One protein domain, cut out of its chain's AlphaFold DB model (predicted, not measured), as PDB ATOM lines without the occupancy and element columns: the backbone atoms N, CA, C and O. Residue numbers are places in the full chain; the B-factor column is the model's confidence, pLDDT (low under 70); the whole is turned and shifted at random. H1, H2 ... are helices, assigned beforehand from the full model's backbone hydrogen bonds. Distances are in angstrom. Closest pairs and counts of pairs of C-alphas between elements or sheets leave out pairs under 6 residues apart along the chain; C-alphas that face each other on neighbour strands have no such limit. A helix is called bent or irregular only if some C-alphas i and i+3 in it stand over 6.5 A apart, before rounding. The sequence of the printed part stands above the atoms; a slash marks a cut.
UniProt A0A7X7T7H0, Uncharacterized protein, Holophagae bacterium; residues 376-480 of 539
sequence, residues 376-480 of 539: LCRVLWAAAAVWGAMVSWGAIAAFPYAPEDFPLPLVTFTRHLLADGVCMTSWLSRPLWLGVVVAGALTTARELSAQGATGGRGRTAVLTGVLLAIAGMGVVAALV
ATOM      1  N   LEU A 376     212.708 199.185 146.921       83.62
ATOM      2  CA  LEU A 376     212.403 197.885 146.318       83.62
ATOM      3  C   LEU A 376     211.138 197.247 146.917       83.62
ATOM      4  O   LEU A 376     210.288 196.766 146.179       83.62
ATOM      5  N   CYS A 377     210.959 197.313 148.241       82.62
ATOM      6  CA  CYS A 377     209.764 196.786 148.908       82.62
ATOM      7  C   CYS A 377     208.484 197.480 148.420       82.62
ATOM      8  O   CYS A 377     207.477 196.817 148.193       82.62
ATOM      9  N   ARG A 378     208.527 198.803 148.206       81.81
ATOM     10  CA  ARG A 378     207.391 199.559 147.650       81.81
ATOM     11  C   ARG A 378     207.085 199.167 146.204       81.81
ATOM     12  O   ARG A 378     205.914 199.024 145.872       81.81
ATOM     13  N   VAL A 379     208.118 198.980 145.375       86.25
ATOM     14  CA  VAL A 379     207.982 198.531 143.974       86.25
ATOM     15  C   VAL A 379     207.332 197.151 143.922       86.25
ATOM     16  O   VAL A 379     206.308 196.991 143.267       86.25
ATOM     17  N   LEU A 380     207.887 196.174 144.649       87.25
ATOM     18  CA  LEU A 380     207.384 194.796 144.676       87.25
ATOM     19  C   LEU A 380     205.957 194.723 145.217       87.25
ATOM     20  O   LEU A 380     205.129 193.990 144.686       87.25
ATOM     21  N   TRP A 381     205.659 195.511 146.248       86.19
ATOM     22  CA  TRP A 381     204.329 195.554 146.830       86.19
ATOM     23  C   TRP A 381     203.294 196.141 145.859       86.19
ATOM     24  O   TRP A 381     202.249 195.529 145.644       86.19
ATOM     25  N   ALA A 382     203.605 197.272 145.215       86.38
ATOM     26  CA  ALA A 382     202.743 197.866 144.193       86.38
ATOM     27  C   ALA A 382     202.544 196.921 142.997       86.38
ATOM     28  O   ALA A 382     201.412 196.731 142.556       86.38
ATOM     29  N   ALA A 383     203.616 196.283 142.521       90.25
ATOM     30  CA  ALA A 383     203.550 195.324 141.423       90.25
ATOM     31  C   ALA A 383     202.650 194.126 141.766       90.25
ATOM     32  O   ALA A 383     201.746 193.794 141.004       90.25
ATOM     33  N   ALA A 384     202.838 193.519 142.942       91.75
ATOM     34  CA  ALA A 384     202.045 192.376 143.391       91.75
ATOM     35  C   ALA A 384     200.570 192.739 143.652       91.75
ATOM     36  O   ALA A 384     199.678 191.943 143.360       91.75
ATOM     37  N   ALA A 385     200.302 193.943 144.168       89.69
ATOM     38  CA  ALA A 385     198.950 194.463 144.354       89.69
ATOM     39  C   ALA A 385     198.227 194.685 143.016       89.69
ATOM     40  O   ALA A 385     197.078 194.275 142.866       89.69
ATOM     41  N   VAL A 386     198.891 195.310 142.038       90.50
ATOM     42  CA  VAL A 386     198.322 195.531 140.699       90.50
ATOM     43  C   VAL A 386     198.116 194.211 139.974       90.50
ATOM     44  O   VAL A 386     197.044 193.997 139.418       90.50
ATOM     45  N   TRP A 387     199.087 193.301 140.041       93.62
ATOM     46  CA  TRP A 387     198.957 191.958 139.483       93.62
ATOM     47  C   TRP A 387     197.734 191.227 140.052       93.62
ATOM     48  O   TRP A 387     196.871 190.790 139.292       93.62
ATOM     49  N   GLY A 388     197.616 191.169 141.386       93.75
ATOM     50  CA  GLY A 388     196.472 190.567 142.077       93.75
ATOM     51  C   GLY A 388     195.139 191.213 141.694       93.75
ATOM     52  O   GLY A 388     194.141 190.514 141.513       93.75
ATOM     53  N   ALA A 389     195.115 192.537 141.509       91.94
ATOM     54  CA  ALA A 389     193.936 193.248 141.023       91.94
ATOM     55  C   ALA A 389     193.576 192.830 139.590       91.94
ATOM     56  O   ALA A 389     192.429 192.472 139.343       91.94
ATOM     57  N   MET A 390     194.531 192.802 138.658       92.19
ATOM     58  CA  MET A 390     194.270 192.422 137.264       92.19
ATOM     59  C   MET A 390     193.642 191.029 137.161       92.19
ATOM     60  O   MET A 390     192.619 190.872 136.497       92.19
ATOM     61  N   VAL A 391     194.201 190.032 137.853       93.44
ATOM     62  CA  VAL A 391     193.659 188.662 137.819       93.44
ATOM     63  C   VAL A 391     192.302 188.551 138.523       93.44
ATOM     64  O   VAL A 391     191.405 187.891 138.004       93.44
ATOM     65  N   SER A 392     192.111 189.234 139.657       92.81
ATOM     66  CA  SER A 392     190.859 189.163 140.431       92.81
ATOM     67  C   SER A 392     189.702 189.867 139.719       92.81
ATOM     68  O   SER A 392     188.624 189.293 139.590       92.81
ATOM     69  N   TRP A 393     189.930 191.086 139.216       93.25
ATOM     70  CA  TRP A 393     188.946 191.833 138.424       93.25
ATOM     71  C   TRP A 393     188.691 191.170 137.072       93.25
ATOM     72  O   TRP A 393     187.552 191.133 136.621       93.25
ATOM     73  N   GLY A 394     189.727 190.590 136.462       92.31
ATOM     74  CA  GLY A 394     189.608 189.768 135.264       92.31
ATOM     75  C   GLY A 394     188.647 188.602 135.441       92.31
ATOM     76  O   GLY A 394     187.720 188.439 134.654       92.31
ATOM     77  N   ALA A 395     188.817 187.826 136.513       91.56
ATOM     78  CA  ALA A 395     187.960 186.678 136.790       91.56
ATOM     79  C   ALA A 395     186.472 187.052 136.898       91.56
ATOM     80  O   ALA A 395     185.623 186.308 136.420       91.56
ATOM     81  N   ILE A 396     186.160 188.215 137.480       92.00
ATOM     82  CA  ILE A 396     184.777 188.680 137.675       92.00
ATOM     83  C   ILE A 396     184.264 189.568 136.526       92.00
ATOM     84  O   ILE A 396     183.143 190.071 136.582       92.00
ATOM     85  N   ALA A 397     185.076 189.797 135.490       92.75
ATOM     86  CA  ALA A 397     184.663 190.558 134.314       92.75
ATOM     87  C   ALA A 397     183.699 189.750 133.432       92.75
ATOM     88  O   ALA A 397     182.769 190.318 132.858       92.75
ATOM     89  N   ALA A 398     183.909 188.431 133.359       94.06
ATOM     90  CA  ALA A 398     183.154 187.492 132.533       94.06
ATOM     91  C   ALA A 398     182.675 186.285 133.365       94.06
ATOM     92  O   ALA A 398     181.962 186.456 134.352       94.06
ATOM     93  N   PHE A 399     183.053 185.070 132.971       95.38
ATOM     94  CA  PHE A 399     182.701 183.824 133.645       95.38
ATOM     95  C   PHE A 399     183.807 183.423 134.643       95.38
ATOM     96  O   PHE A 399     184.922 183.115 134.208       95.38
ATOM     97  N   PRO A 400     183.549 183.410 135.967       94.69
ATOM     98  CA  PRO A 400     184.602 183.198 136.965       94.69
ATOM     99  C   PRO A 400     185.029 181.729 137.118       94.69
ATOM    100  O   PRO A 400     186.051 181.448 137.742       94.69
ATOM    101  N   TYR A 401     184.293 180.777 136.546       95.12
ATOM    102  CA  TYR A 401     184.548 179.341 136.705       95.12
ATOM    103  C   TYR A 401     185.482 178.816 135.607       95.12
ATOM    104  O   TYR A 401     185.118 177.950 134.821       95.12
ATOM    105  N   ALA A 402     186.695 179.368 135.523       94.56
ATOM    106  CA  ALA A 402     187.684 178.908 134.549       94.56
ATOM    107  C   ALA A 402     188.082 177.437 134.809       94.56
ATOM    108  O   ALA A 402     188.449 177.125 135.957       94.56
ATOM    109  N   PRO A 403     188.073 176.560 133.784       94.25
ATOM    110  CA  PRO A 403     188.511 175.176 133.914       94.25
ATOM    111  C   PRO A 403     189.991 175.053 134.290       94.25
ATOM    112  O   PRO A 403     190.768 176.005 134.205       94.25
ATOM    113  N   GLU A 404     190.383 173.869 134.745       90.12
ATOM    114  CA  GLU A 404     191.719 173.615 135.303       90.12
ATOM    115  C   GLU A 404     192.839 173.665 134.271       90.12
ATOM    116  O   GLU A 404     193.964 174.011 134.621       90.12
ATOM    117  N   ASP A 405     192.532 173.377 133.007       90.00
ATOM    118  CA  ASP A 405     193.526 173.310 131.938       90.00
ATOM    119  C   ASP A 405     194.017 174.707 131.499       90.00
ATOM    120  O   ASP A 405     194.954 174.794 130.711       90.00
ATOM    121  N   PHE A 406     193.423 175.800 132.007       94.38
ATOM    122  CA  PHE A 406     193.703 177.183 131.600       94.38
ATOM    123  C   PHE A 406     194.654 177.906 132.572       94.38
ATOM    124  O   PHE A 406     194.203 178.510 133.552       94.38
ATOM    125  N   PRO A 407     195.983 177.896 132.337       93.44
ATOM    126  CA  PRO A 407     196.927 178.644 133.162       93.44
ATOM    127  C   PRO A 407     196.705 180.142 132.992       93.44
ATOM    128  O   PRO A 407     196.505 180.609 131.876       93.44
ATOM    129  N   LEU A 408     196.788 180.912 134.077       92.81
ATOM    130  CA  LEU A 408     196.547 182.359 134.068       92.81
ATOM    131  C   LEU A 408     195.223 182.717 133.360       92.81
ATOM    132  O   LEU A 408     195.245 183.345 132.296       92.81
ATOM    133  N   PRO A 409     194.060 182.341 133.935       94.19
ATOM    134  CA  PRO A 409     192.773 182.401 133.241       94.19
ATOM    135  C   PRO A 409     192.409 183.747 132.623       94.19
ATOM    136  O   PRO A 409     191.770 183.770 131.577       94.19
ATOM    137  N   LEU A 410     192.857 184.867 133.202       93.75
ATOM    138  CA  LEU A 410     192.676 186.191 132.598       93.75
ATOM    139  C   LEU A 410     193.134 186.212 131.127       93.75
ATOM    140  O   LEU A 410     192.435 186.732 130.260       93.75
ATOM    141  N   VAL A 411     194.298 185.620 130.858       93.75
ATOM    142  CA  VAL A 411     194.922 185.571 129.536       93.75
ATOM    143  C   VAL A 411     194.398 184.400 128.725       93.75
ATOM    144  O   VAL A 411     194.073 184.574 127.565       93.75
ATOM    145  N   THR A 412     194.334 183.192 129.272       94.75
ATOM    146  CA  THR A 412     194.064 182.009 128.435       94.75
ATOM    147  C   THR A 412     192.582 181.694 128.283       94.75
ATOM    148  O   THR A 412     192.218 180.950 127.381       94.75
ATOM    149  N   PHE A 413     191.712 182.288 129.098       95.62
ATOM    150  CA  PHE A 413     190.291 181.951 129.146       95.62
ATOM    151  C   PHE A 413     189.410 183.199 129.039       95.62
ATOM    152  O   PHE A 413     188.777 183.420 128.008       95.62
ATOM    153  N   THR A 414     189.444 184.076 130.046       95.19
ATOM    154  CA  THR A 414     188.590 185.267 130.163       95.19
ATOM    155  C   THR A 414     188.696 186.189 128.950       95.19
ATOM    156  O   THR A 414     187.674 186.707 128.506       95.19
ATOM    157  N   ARG A 415     189.894 186.382 128.371       93.06
ATOM    158  CA  ARG A 415     190.059 187.242 127.183       93.06
ATOM    159  C   ARG A 415     189.193 186.806 126.000       93.06
ATOM    160  O   ARG A 415     188.702 187.667 125.284       93.06
ATOM    161  N   HIS A 416     189.017 185.497 125.796       93.19
ATOM    162  CA  HIS A 416     188.249 184.969 124.666       93.19
ATOM    163  C   HIS A 416     186.765 185.241 124.887       93.19
ATOM    164  O   HIS A 416     186.105 185.773 124.008       93.19
ATOM    165  N   LEU A 417     186.287 185.012 126.114       95.00
ATOM    166  CA  LEU A 417     184.916 185.339 126.505       95.00
ATOM    167  C   LEU A 417     184.615 186.831 126.312       95.00
ATOM    168  O   LEU A 417     183.610 187.189 125.705       95.00
ATOM    169  N   LEU A 418     185.511 187.710 126.770       93.44
ATOM    170  CA  LEU A 418     185.352 189.154 126.584       93.44
ATOM    171  C   LEU A 418     185.385 189.557 125.102       93.44
ATOM    172  O   LEU A 418     184.636 190.453 124.714       93.44
ATOM    173  N   ALA A 419     186.208 188.900 124.277       92.81
ATOM    174  CA  ALA A 419     186.252 189.132 122.831       92.81
ATOM    175  C   ALA A 419     184.933 188.752 122.136       92.81
ATOM    176  O   ALA A 419     184.532 189.426 121.192       92.81
ATOM    177  N   ASP A 420     184.218 187.754 122.659       92.12
ATOM    178  CA  ASP A 420     182.870 187.385 122.205       92.12
ATOM    179  C   ASP A 420     181.754 188.240 122.832       92.12
ATOM    180  O   ASP A 420     180.566 187.973 122.648       92.12
ATOM    181  N   GLY A 421     182.109 189.256 123.624       91.75
ATOM    182  CA  GLY A 421     181.147 190.111 124.318       91.75
ATOM    183  C   GLY A 421     180.437 189.437 125.498       91.75
ATOM    184  O   GLY A 421     179.376 189.910 125.923       91.75
ATOM    185  N   VAL A 422     181.001 188.348 126.034       93.44
ATOM    186  CA  VAL A 422     180.536 187.703 127.266       93.44
ATOM    187  C   VAL A 422     181.064 188.477 128.468       93.44
ATOM    188  O   VAL A 422     182.267 188.551 128.713       93.44
ATOM    189  N   CYS A 423     180.137 188.996 129.266       94.56
ATOM    190  CA  CYS A 423     180.412 189.658 130.536       94.56
ATOM    191  C   CYS A 423     179.682 188.930 131.663       94.56
ATOM    192  O   CYS A 423     178.680 188.259 131.413       94.56
ATOM    193  N   MET A 424     180.141 189.106 132.903       94.12
ATOM    194  CA  MET A 424     179.444 188.566 134.068       94.12
ATOM    195  C   MET A 424     178.000 189.064 134.075       94.12
ATOM    196  O   MET A 424     177.741 190.244 133.816       94.12
ATOM    197  N   THR A 425     177.048 188.180 134.371       93.94
ATOM    198  CA  THR A 425     175.647 188.595 134.439       93.94
ATOM    199  C   THR A 425     175.458 189.592 135.576       93.94
ATOM    200  O   THR A 425     176.003 189.433 136.674       93.94
ATOM    201  N   SER A 426     174.720 190.665 135.300       94.00
ATOM    202  CA  SER A 426     174.554 191.800 136.208       94.00
ATOM    203  C   SER A 426     173.180 192.446 136.033       94.00
ATOM    204  O   SER A 426     172.513 192.221 135.025       94.00
ATOM    205  N   TRP A 427     172.775 193.278 136.993       93.62
ATOM    206  CA  TRP A 427     171.580 194.125 136.871       93.62
ATOM    207  C   TRP A 427     171.776 195.324 135.931       93.62
ATOM    208  O   TRP A 427     170.824 196.038 135.630       93.62
ATOM    209  N   LEU A 428     173.007 195.563 135.480       92.00
ATOM    210  CA  LEU A 428     173.342 196.584 134.500       92.00
ATOM    211  C   LEU A 428     173.394 195.996 133.087       92.00
ATOM    212  O   LEU A 428     173.666 194.809 132.884       92.00
ATOM    213  N   SER A 429     173.229 196.865 132.090       90.44
ATOM    214  CA  SER A 429     173.579 196.516 130.715       90.44
ATOM    215  C   SER A 429     175.074 196.185 130.609       90.44
ATOM    216  O   SER A 429     175.904 196.698 131.366       90.44
ATOM    217  N   ARG A 430     175.438 195.346 129.633       89.31
ATOM    218  CA  ARG A 430     176.827 194.916 129.393       89.31
ATOM    219  C   ARG A 430     177.854 196.070 129.376       89.31
ATOM    220  O   ARG A 430     178.848 195.947 130.093       89.31
ATOM    221  N   PRO A 431     177.657 197.187 128.637       89.31
ATOM    222  CA  PRO A 431     178.643 198.273 128.615       89.31
ATOM    223  C   PRO A 431     178.777 198.978 129.970       89.31
ATOM    224  O   PRO A 431     179.883 199.343 130.362       89.31
ATOM    225  N   LEU A 432     177.678 199.131 130.715       90.69
ATOM    226  CA  LEU A 432     177.711 199.738 132.045       90.69
ATOM    227  C   LEU A 432     178.437 198.837 133.047       90.69
ATOM    228  O   LEU A 432     179.257 199.328 133.821       90.69
ATOM    229  N   TRP A 433     178.192 197.525 133.002       89.81
ATOM    230  CA  TRP A 433     178.909 196.561 133.833       89.81
ATOM    231  C   TRP A 433     180.417 196.582 133.568       89.81
ATOM    232  O   TRP A 433     181.206 196.707 134.503       89.81
ATOM    233  N   LEU A 434     180.827 196.535 132.296       88.00
ATOM    234  CA  LEU A 434     182.239 196.656 131.928       88.00
ATOM    235  C   LEU A 434     182.833 197.983 132.400       88.00
ATOM    236  O   LEU A 434     183.940 197.996 132.932       88.00
ATOM    237  N   GLY A 435     182.085 199.083 132.279       88.81
ATOM    238  CA  GLY A 435     182.476 200.377 132.829       88.81
ATOM    239  C   GLY A 435     182.739 200.316 134.337       88.81
ATOM    240  O   GLY A 435     183.768 200.811 134.792       88.81
ATOM    241  N   VAL A 436     181.868 199.653 135.106       88.38
ATOM    242  CA  VAL A 436     182.043 199.444 136.555       88.38
ATOM    243  C   VAL A 436     183.272 198.584 136.857       88.38
ATOM    244  O   VAL A 436     184.057 198.949 137.729       88.38
ATOM    245  N   VAL A 437     183.477 197.481 136.133       87.75
ATOM    246  CA  VAL A 437     184.635 196.586 136.315       87.75
ATOM    247  C   VAL A 437     185.944 197.306 135.993       87.75
ATOM    248  O   VAL A 437     186.877 197.271 136.793       87.75
ATOM    249  N   VAL A 438     186.016 198.010 134.862       87.38
ATOM    250  CA  VAL A 438     187.209 198.761 134.444       87.38
ATOM    251  C   VAL A 438     187.480 199.918 135.402       87.38
ATOM    252  O   VAL A 438     188.608 200.071 135.875       87.38
ATOM    253  N   ALA A 439     186.460 200.706 135.752       86.19
ATOM    254  CA  ALA A 439     186.604 201.781 136.729       86.19
ATOM    255  C   ALA A 439     187.049 201.231 138.089       86.19
ATOM    256  O   ALA A 439     187.948 201.797 138.713       86.19
ATOM    257  N   GLY A 440     186.484 200.106 138.528       83.88
ATOM    258  CA  GLY A 440     186.862 199.396 139.746       83.88
ATOM    259  C   GLY A 440     188.311 198.908 139.735       83.88
ATOM    260  O   GLY A 440     189.046 199.140 140.695       83.88
ATOM    261  N   ALA A 441     188.771 198.325 138.631       84.56
ATOM    262  CA  ALA A 441     190.154 197.888 138.472       84.56
ATOM    263  C   ALA A 441     191.138 199.074 138.482       84.56
ATOM    264  O   ALA A 441     192.135 199.052 139.209       84.56
ATOM    265  N   LEU A 442     190.839 200.148 137.740       83.31
ATOM    266  CA  LEU A 442     191.683 201.349 137.669       83.31
ATOM    267  C   LEU A 442     191.760 202.081 139.011       83.31
ATOM    268  O   LEU A 442     192.837 202.491 139.450       83.31
ATOM    269  N   THR A 443     190.626 202.230 139.691       82.06
ATOM    270  CA  THR A 443     190.574 202.835 141.026       82.06
ATOM    271  C   THR A 443     191.292 201.969 142.054       82.06
ATOM    272  O   THR A 443     192.063 202.510 142.841       82.06
ATOM    273  N   THR A 444     191.148 200.641 142.000       82.81
ATOM    274  CA  THR A 444     191.922 199.704 142.829       82.81
ATOM    275  C   THR A 444     193.420 199.903 142.624       82.81
ATOM    276  O   THR A 444     194.150 200.127 143.592       82.81
ATOM    277  N   ALA A 445     193.884 199.888 141.371       80.88
ATOM    278  CA  ALA A 445     195.290 200.093 141.044       80.88
ATOM    279  C   ALA A 445     195.793 201.442 141.577       80.88
ATOM    280  O   ALA A 445     196.855 201.506 142.200       80.88
ATOM    281  N   ARG A 446     195.003 202.510 141.414       81.94
ATOM    282  CA  ARG A 446     195.325 203.850 141.920       81.94
ATOM    283  C   ARG A 446     195.415 203.894 143.446       81.94
ATOM    284  O   ARG A 446     196.381 204.441 143.972       81.94
ATOM    285  N   GLU A 447     194.430 203.348 144.155       79.25
ATOM    286  CA  GLU A 447     194.367 203.391 145.621       79.25
ATOM    287  C   GLU A 447     195.469 202.551 146.267       79.25
ATOM    288  O   GLU A 447     196.089 202.990 147.238       79.25
ATOM    289  N   LEU A 448     195.752 201.364 145.725       76.25
ATOM    290  CA  LEU A 448     196.838 200.517 146.218       76.25
ATOM    291  C   LEU A 448     198.197 201.169 145.942       76.25
ATOM    292  O   LEU A 448     199.043 201.244 146.829       76.25
ATOM    293  N   SER A 449     198.371 201.776 144.768       74.56
ATOM    294  CA  SER A 449     199.571 202.553 144.443       74.56
ATOM    295  C   SER A 449     199.765 203.744 145.391       74.56
ATOM    296  O   SER A 449     200.847 203.955 145.944       74.56
ATOM    297  N   ALA A 450     198.707 204.517 145.643       75.25
ATOM    298  CA  ALA A 450     198.776 205.710 146.483       75.25
ATOM    299  C   ALA A 450     199.234 205.405 147.919       75.25
ATOM    300  O   ALA A 450     199.967 206.200 148.507       75.25
ATOM    301  N   GLN A 451     198.862 204.245 148.468       70.62
ATOM    302  CA  GLN A 451     199.241 203.820 149.822       70.62
ATOM    303  C   GLN A 451     200.715 203.388 149.940       70.62
ATOM    304  O   GLN A 451     201.291 203.377 151.031       70.62
ATOM    305  N   GLY A 452     201.359 203.065 148.816       66.56
ATOM    306  CA  GLY A 452     202.790 202.763 148.758       66.56
ATOM    307  C   GLY A 452     203.665 204.008 148.629       66.56
ATOM    308  O   GLY A 452     204.866 203.950 148.889       66.56
ATOM    309  N   ALA A 453     203.092 205.144 148.226       68.12
ATOM    310  CA  ALA A 453     203.842 206.300 147.754       68.12
ATOM    311  C   ALA A 453     204.105 207.345 148.854       68.12
ATOM    312  O   ALA A 453     203.336 208.289 149.045       68.12
ATOM    313  N   THR A 454     205.248 207.247 149.538       67.12
ATOM    314  CA  THR A 454     205.725 208.279 150.478       67.12
ATOM    315  C   THR A 454     206.750 209.207 149.809       67.12
ATOM    316  O   THR A 454     207.860 208.784 149.481       67.12
ATOM    317  N   GLY A 455     206.400 210.483 149.610       68.31
ATOM    318  CA  GLY A 455     207.285 211.487 148.990       68.31
ATOM    319  C   GLY A 455     207.468 211.330 147.469       68.31
ATOM    320  O   GLY A 455     206.901 210.432 146.850       68.31
ATOM    321  N   GLY A 456     208.251 212.224 146.847       70.44
ATOM    322  CA  GLY A 456     208.470 212.238 145.389       70.44
ATOM    323  C   GLY A 456     209.126 210.956 144.862       70.44
ATOM    324  O   GLY A 456     208.570 210.295 143.991       70.44
ATOM    325  N   ARG A 457     210.241 210.530 145.476       71.25
ATOM    326  CA  ARG A 457     210.937 209.272 145.129       71.25
ATOM    327  C   ARG A 457     210.068 208.025 145.351       71.25
ATOM    328  O   ARG A 457     210.161 207.069 144.590       71.25
ATOM    329  N   GLY A 458     209.196 208.035 146.366       76.06
ATOM    330  CA  GLY A 458     208.254 206.941 146.619       76.06
ATOM    331  C   GLY A 458     207.178 206.818 145.539       76.06
ATOM    332  O   GLY A 458     206.840 205.705 145.150       76.06
ATOM    333  N   ARG A 459     206.686 207.943 145.003       80.75
ATOM    334  CA  ARG A 459     205.724 207.950 143.886       80.75
ATOM    335  C   ARG A 459     206.313 207.340 142.619       80.75
ATOM    336  O   ARG A 459     205.679 206.471 142.033       80.75
ATOM    337  N   THR A 460     207.526 207.738 142.235       82.31
ATOM    338  CA  THR A 460     208.206 207.183 141.052       82.31
ATOM    339  C   THR A 460     208.416 205.674 141.184       82.31
ATOM    340  O   THR A 460     208.154 204.926 140.246       82.31
ATOM    341  N   ALA A 461     208.815 205.208 142.369       81.75
ATOM    342  CA  ALA A 461     209.003 203.788 142.645       81.75
ATOM    343  C   ALA A 461     207.702 202.983 142.515       81.75
ATOM    344  O   ALA A 461     207.673 201.939 141.871       81.75
ATOM    345  N   VAL A 462     206.605 203.489 143.079       83.94
ATOM    346  CA  VAL A 462     205.295 202.848 142.935       83.94
ATOM    347  C   VAL A 462     204.866 202.798 141.470       83.94
ATOM    348  O   VAL A 462     204.495 201.728 141.003       83.94
ATOM    349  N   LEU A 463     204.959 203.914 140.736       86.56
ATOM    350  CA  LEU A 463     204.624 203.953 139.306       86.56
ATOM    351  C   LEU A 463     205.447 202.939 138.508       86.56
ATOM    352  O   LEU A 463     204.905 202.250 137.652       86.56
ATOM    353  N   THR A 464     206.729 202.791 138.843       85.88
ATOM    354  CA  THR A 464     207.594 201.769 138.243       85.88
ATOM    355  C   THR A 464     207.041 200.367 138.505       85.88
ATOM    356  O   THR A 464     206.901 199.588 137.570       85.88
ATOM    357  N   GLY A 465     206.656 200.048 139.747       84.94
ATOM    358  CA  GLY A 465     206.048 198.755 140.084       84.94
ATOM    359  C   GLY A 465     204.742 198.480 139.333       84.94
ATOM    360  O   GLY A 465     204.537 197.372 138.845       84.94
ATOM    361  N   VAL A 466     203.889 199.497 139.179       87.56
ATOM    362  CA  VAL A 466     202.647 199.409 138.390       87.56
ATOM    363  C   VAL A 466     202.954 199.090 136.927       87.56
ATOM    364  O   VAL A 466     202.389 198.150 136.370       87.56
ATOM    365  N   LEU A 467     203.868 199.845 136.310       89.69
ATOM    366  CA  LEU A 467     204.257 199.651 134.912       89.69
ATOM    367  C   LEU A 467     204.889 198.274 134.688       89.69
ATOM    368  O   LEU A 467     204.566 197.621 133.702       89.69
ATOM    369  N   LEU A 468     205.724 197.803 135.620       90.56
ATOM    370  CA  LEU A 468     206.310 196.463 135.568       90.56
ATOM    371  C   LEU A 468     205.248 195.363 135.639       90.56
ATOM    372  O   LEU A 468     205.356 194.385 134.907       90.56
ATOM    373  N   ALA A 469     204.218 195.508 136.477       89.69
ATOM    374  CA  ALA A 469     203.132 194.529 136.548       89.69
ATOM    375  C   ALA A 469     202.313 194.478 135.248       89.69
ATOM    376  O   ALA A 469     202.024 193.394 134.749       89.69
ATOM    377  N   ILE A 470     201.988 195.642 134.671       89.50
ATOM    378  CA  ILE A 470     201.255 195.736 133.398       89.50
ATOM    379  C   ILE A 470     202.095 195.161 132.252       89.50
ATOM    380  O   ILE A 470     201.603 194.333 131.487       89.50
ATOM    381  N   ALA A 471     203.368 195.553 132.155       91.25
ATOM    382  CA  ALA A 471     204.292 195.028 131.155       91.25
ATOM    383  C   ALA A 471     204.488 193.515 131.320       91.25
ATOM    384  O   ALA A 471     204.433 192.781 130.338       91.25
ATOM    385  N   GLY A 472     204.634 193.041 132.560       90.88
ATOM    386  CA  GLY A 472     204.718 191.621 132.888       90.88
ATOM    387  C   GLY A 472     203.487 190.847 132.426       90.88
ATOM    388  O   GLY A 472     203.635 189.805 131.795       90.88
ATOM    389  N   MET A 473     202.279 191.377 132.647       91.00
ATOM    390  CA  MET A 473     201.056 190.773 132.110       91.00
ATOM    391  C   MET A 473     201.052 190.755 130.577       91.00
ATOM    392  O   MET A 473     200.655 189.754 129.993       91.00
ATOM    393  N   GLY A 474     201.511 191.823 129.919       89.69
ATOM    394  CA  GLY A 474     201.626 191.874 128.458       89.69
ATOM    395  C   GLY A 474     202.584 190.817 127.901       89.69
ATOM    396  O   GLY A 474     202.242 190.109 126.957       89.69
ATOM    397  N   VAL A 475     203.750 190.649 128.533       90.81
ATOM    398  CA  VAL A 475     204.722 189.598 128.191       90.81
ATOM    399  C   VAL A 475     204.110 188.215 128.395       90.81
ATOM    400  O   VAL A 475     204.159 187.380 127.498       90.81
ATOM    401  N   VAL A 476     203.473 187.977 129.540       89.00
ATOM    402  CA  VAL A 476     202.775 186.718 129.824       89.00
ATOM    403  C   VAL A 476     201.680 186.448 128.790       89.00
ATOM    404  O   VAL A 476     201.570 185.329 128.301       89.00
ATOM    405  N   ALA A 477     200.911 187.466 128.401       88.62
ATOM    406  CA  ALA A 477     199.864 187.341 127.397       88.62
ATOM    407  C   ALA A 477     200.388 186.972 126.004       88.62
ATOM    408  O   ALA A 477     199.682 186.287 125.260       88.62
ATOM    409  N   ALA A 478     201.610 187.402 125.676       89.31
ATOM    410  CA  ALA A 478     202.297 187.063 124.436       89.31
ATOM    411  C   ALA A 478     202.963 185.676 124.478       89.31
ATOM    412  O   ALA A 478     203.023 185.000 123.455       89.31
ATOM    413  N   LEU A 479     203.466 185.252 125.642       91.62
ATOM    414  CA  LEU A 479     204.240 184.015 125.790       91.62
ATOM    415  C   LEU A 479     203.403 182.787 126.168       91.62
ATOM    416  O   LEU A 479     203.837 181.667 125.909       91.62
ATOM    417  N   VAL A 480     202.245 182.968 126.807       90.31
ATOM    418  CA  VAL A 480     201.400 181.861 127.277       90.31
ATOM    419  C   VAL A 480     200.255 181.637 126.284       90.31
ATOM    420  O   VAL A 480     199.279 182.399 126.288       90.31
TER     421      VAL A 480
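What this domain is: This is residues 376 to 480 of the 539 residues of an uncharacterized protein of Holophagae bacterium (UniProt A0A7X7T7H0). Two long helices, H1 and H3, lie side by side and run opposite ways, and the longest helix, H4, crosses H1 at a steep tilt, with H3 and H4 making a V that closes at the link between them. The short helix H2 packs on the last residues of H1, away from that V's corner. The printed part has 105 residues with four named helices, H1, H2, H3 and H4 in chain order, and no named strand; the class is all helix. It is compact, with a radius of gyration of the C-alphas of 15.0 A, and spans 42 by 32 by 18 A, only just flat.

How they stand to each other: Start from H4, residues 455 to 479. It touches H1, residues 376 to 395, and the two run the same way at a steep tilt of 46 degrees; look at Val 379 and Gly 465, whose C-alphas are the closest at 4.4 A. H4 also touches H3, residues 430 to 452, at a steep tilt of 46 degrees, opposite ways; they touch with residues 458 to 466 of H4 and 445 to 452 of H3 alone, and the closest C-alphas, of Ser 449 and Val 462, are 5.9 A apart. H1 and H3 touch at a shallow tilt of 15 degrees, opposite ways, with the C-alphas of Val 386 and Ala 445 closest at 5.5 A. Now find H2, residues 409 to 419: it touches H1, with residues 390 to 395 of H1 alone, at a steep tilt of 48 degrees, the same way, and the closest C-alphas, of Gly 394 and Leu 410, are 5.4 A apart. H2 and H4 only just touch, and only at their ends, with 3 pairs of C-alphas within 8 A; the closest, of Val 411 and Ala 477, are 5.7 A apart. H2 and H3 are apart. The helix packing is mostly crossed, with 1 of 4 pairs of helices that touch at a shallow tilt, H2 and H4, which touch only at their ends, left out. In H1 and H4 every O i to N i+4 pair is within hydrogen-bond range; in H3 it is 18 of 19, and in H2 3 of 7, beside 4 of 8 O i to N i+3 pairs.

Where its parts are: Find C-alpha 455 at (207.285, 211.487, 148.990); from there H4 runs 36.1 A to C-alpha 479 at (204.240, 184.015, 125.790). H3 measures 33.3 A from C-alpha 430 to C-alpha 452. H1 begins at C-alpha 376, at (212.403, 197.885, 146.318), and runs 28.5 A to C-alpha 395. H2 measures 14.0 A and is only just irregular: C-alphas 412 and 415 are 6.7 A apart.

The domain as a whole: The C-alphas farthest apart, of Asp 405 and Gly 455, are 44.0 A apart. The printed part, residues 376 to 480, has no cut. The link from H1 to H2, residues 396 to 408, is long; H2 to H3 is short and H3 to H4 tight. The mean pLDDT of the printed part is 87.9, and residues 452 to 455 are under 70.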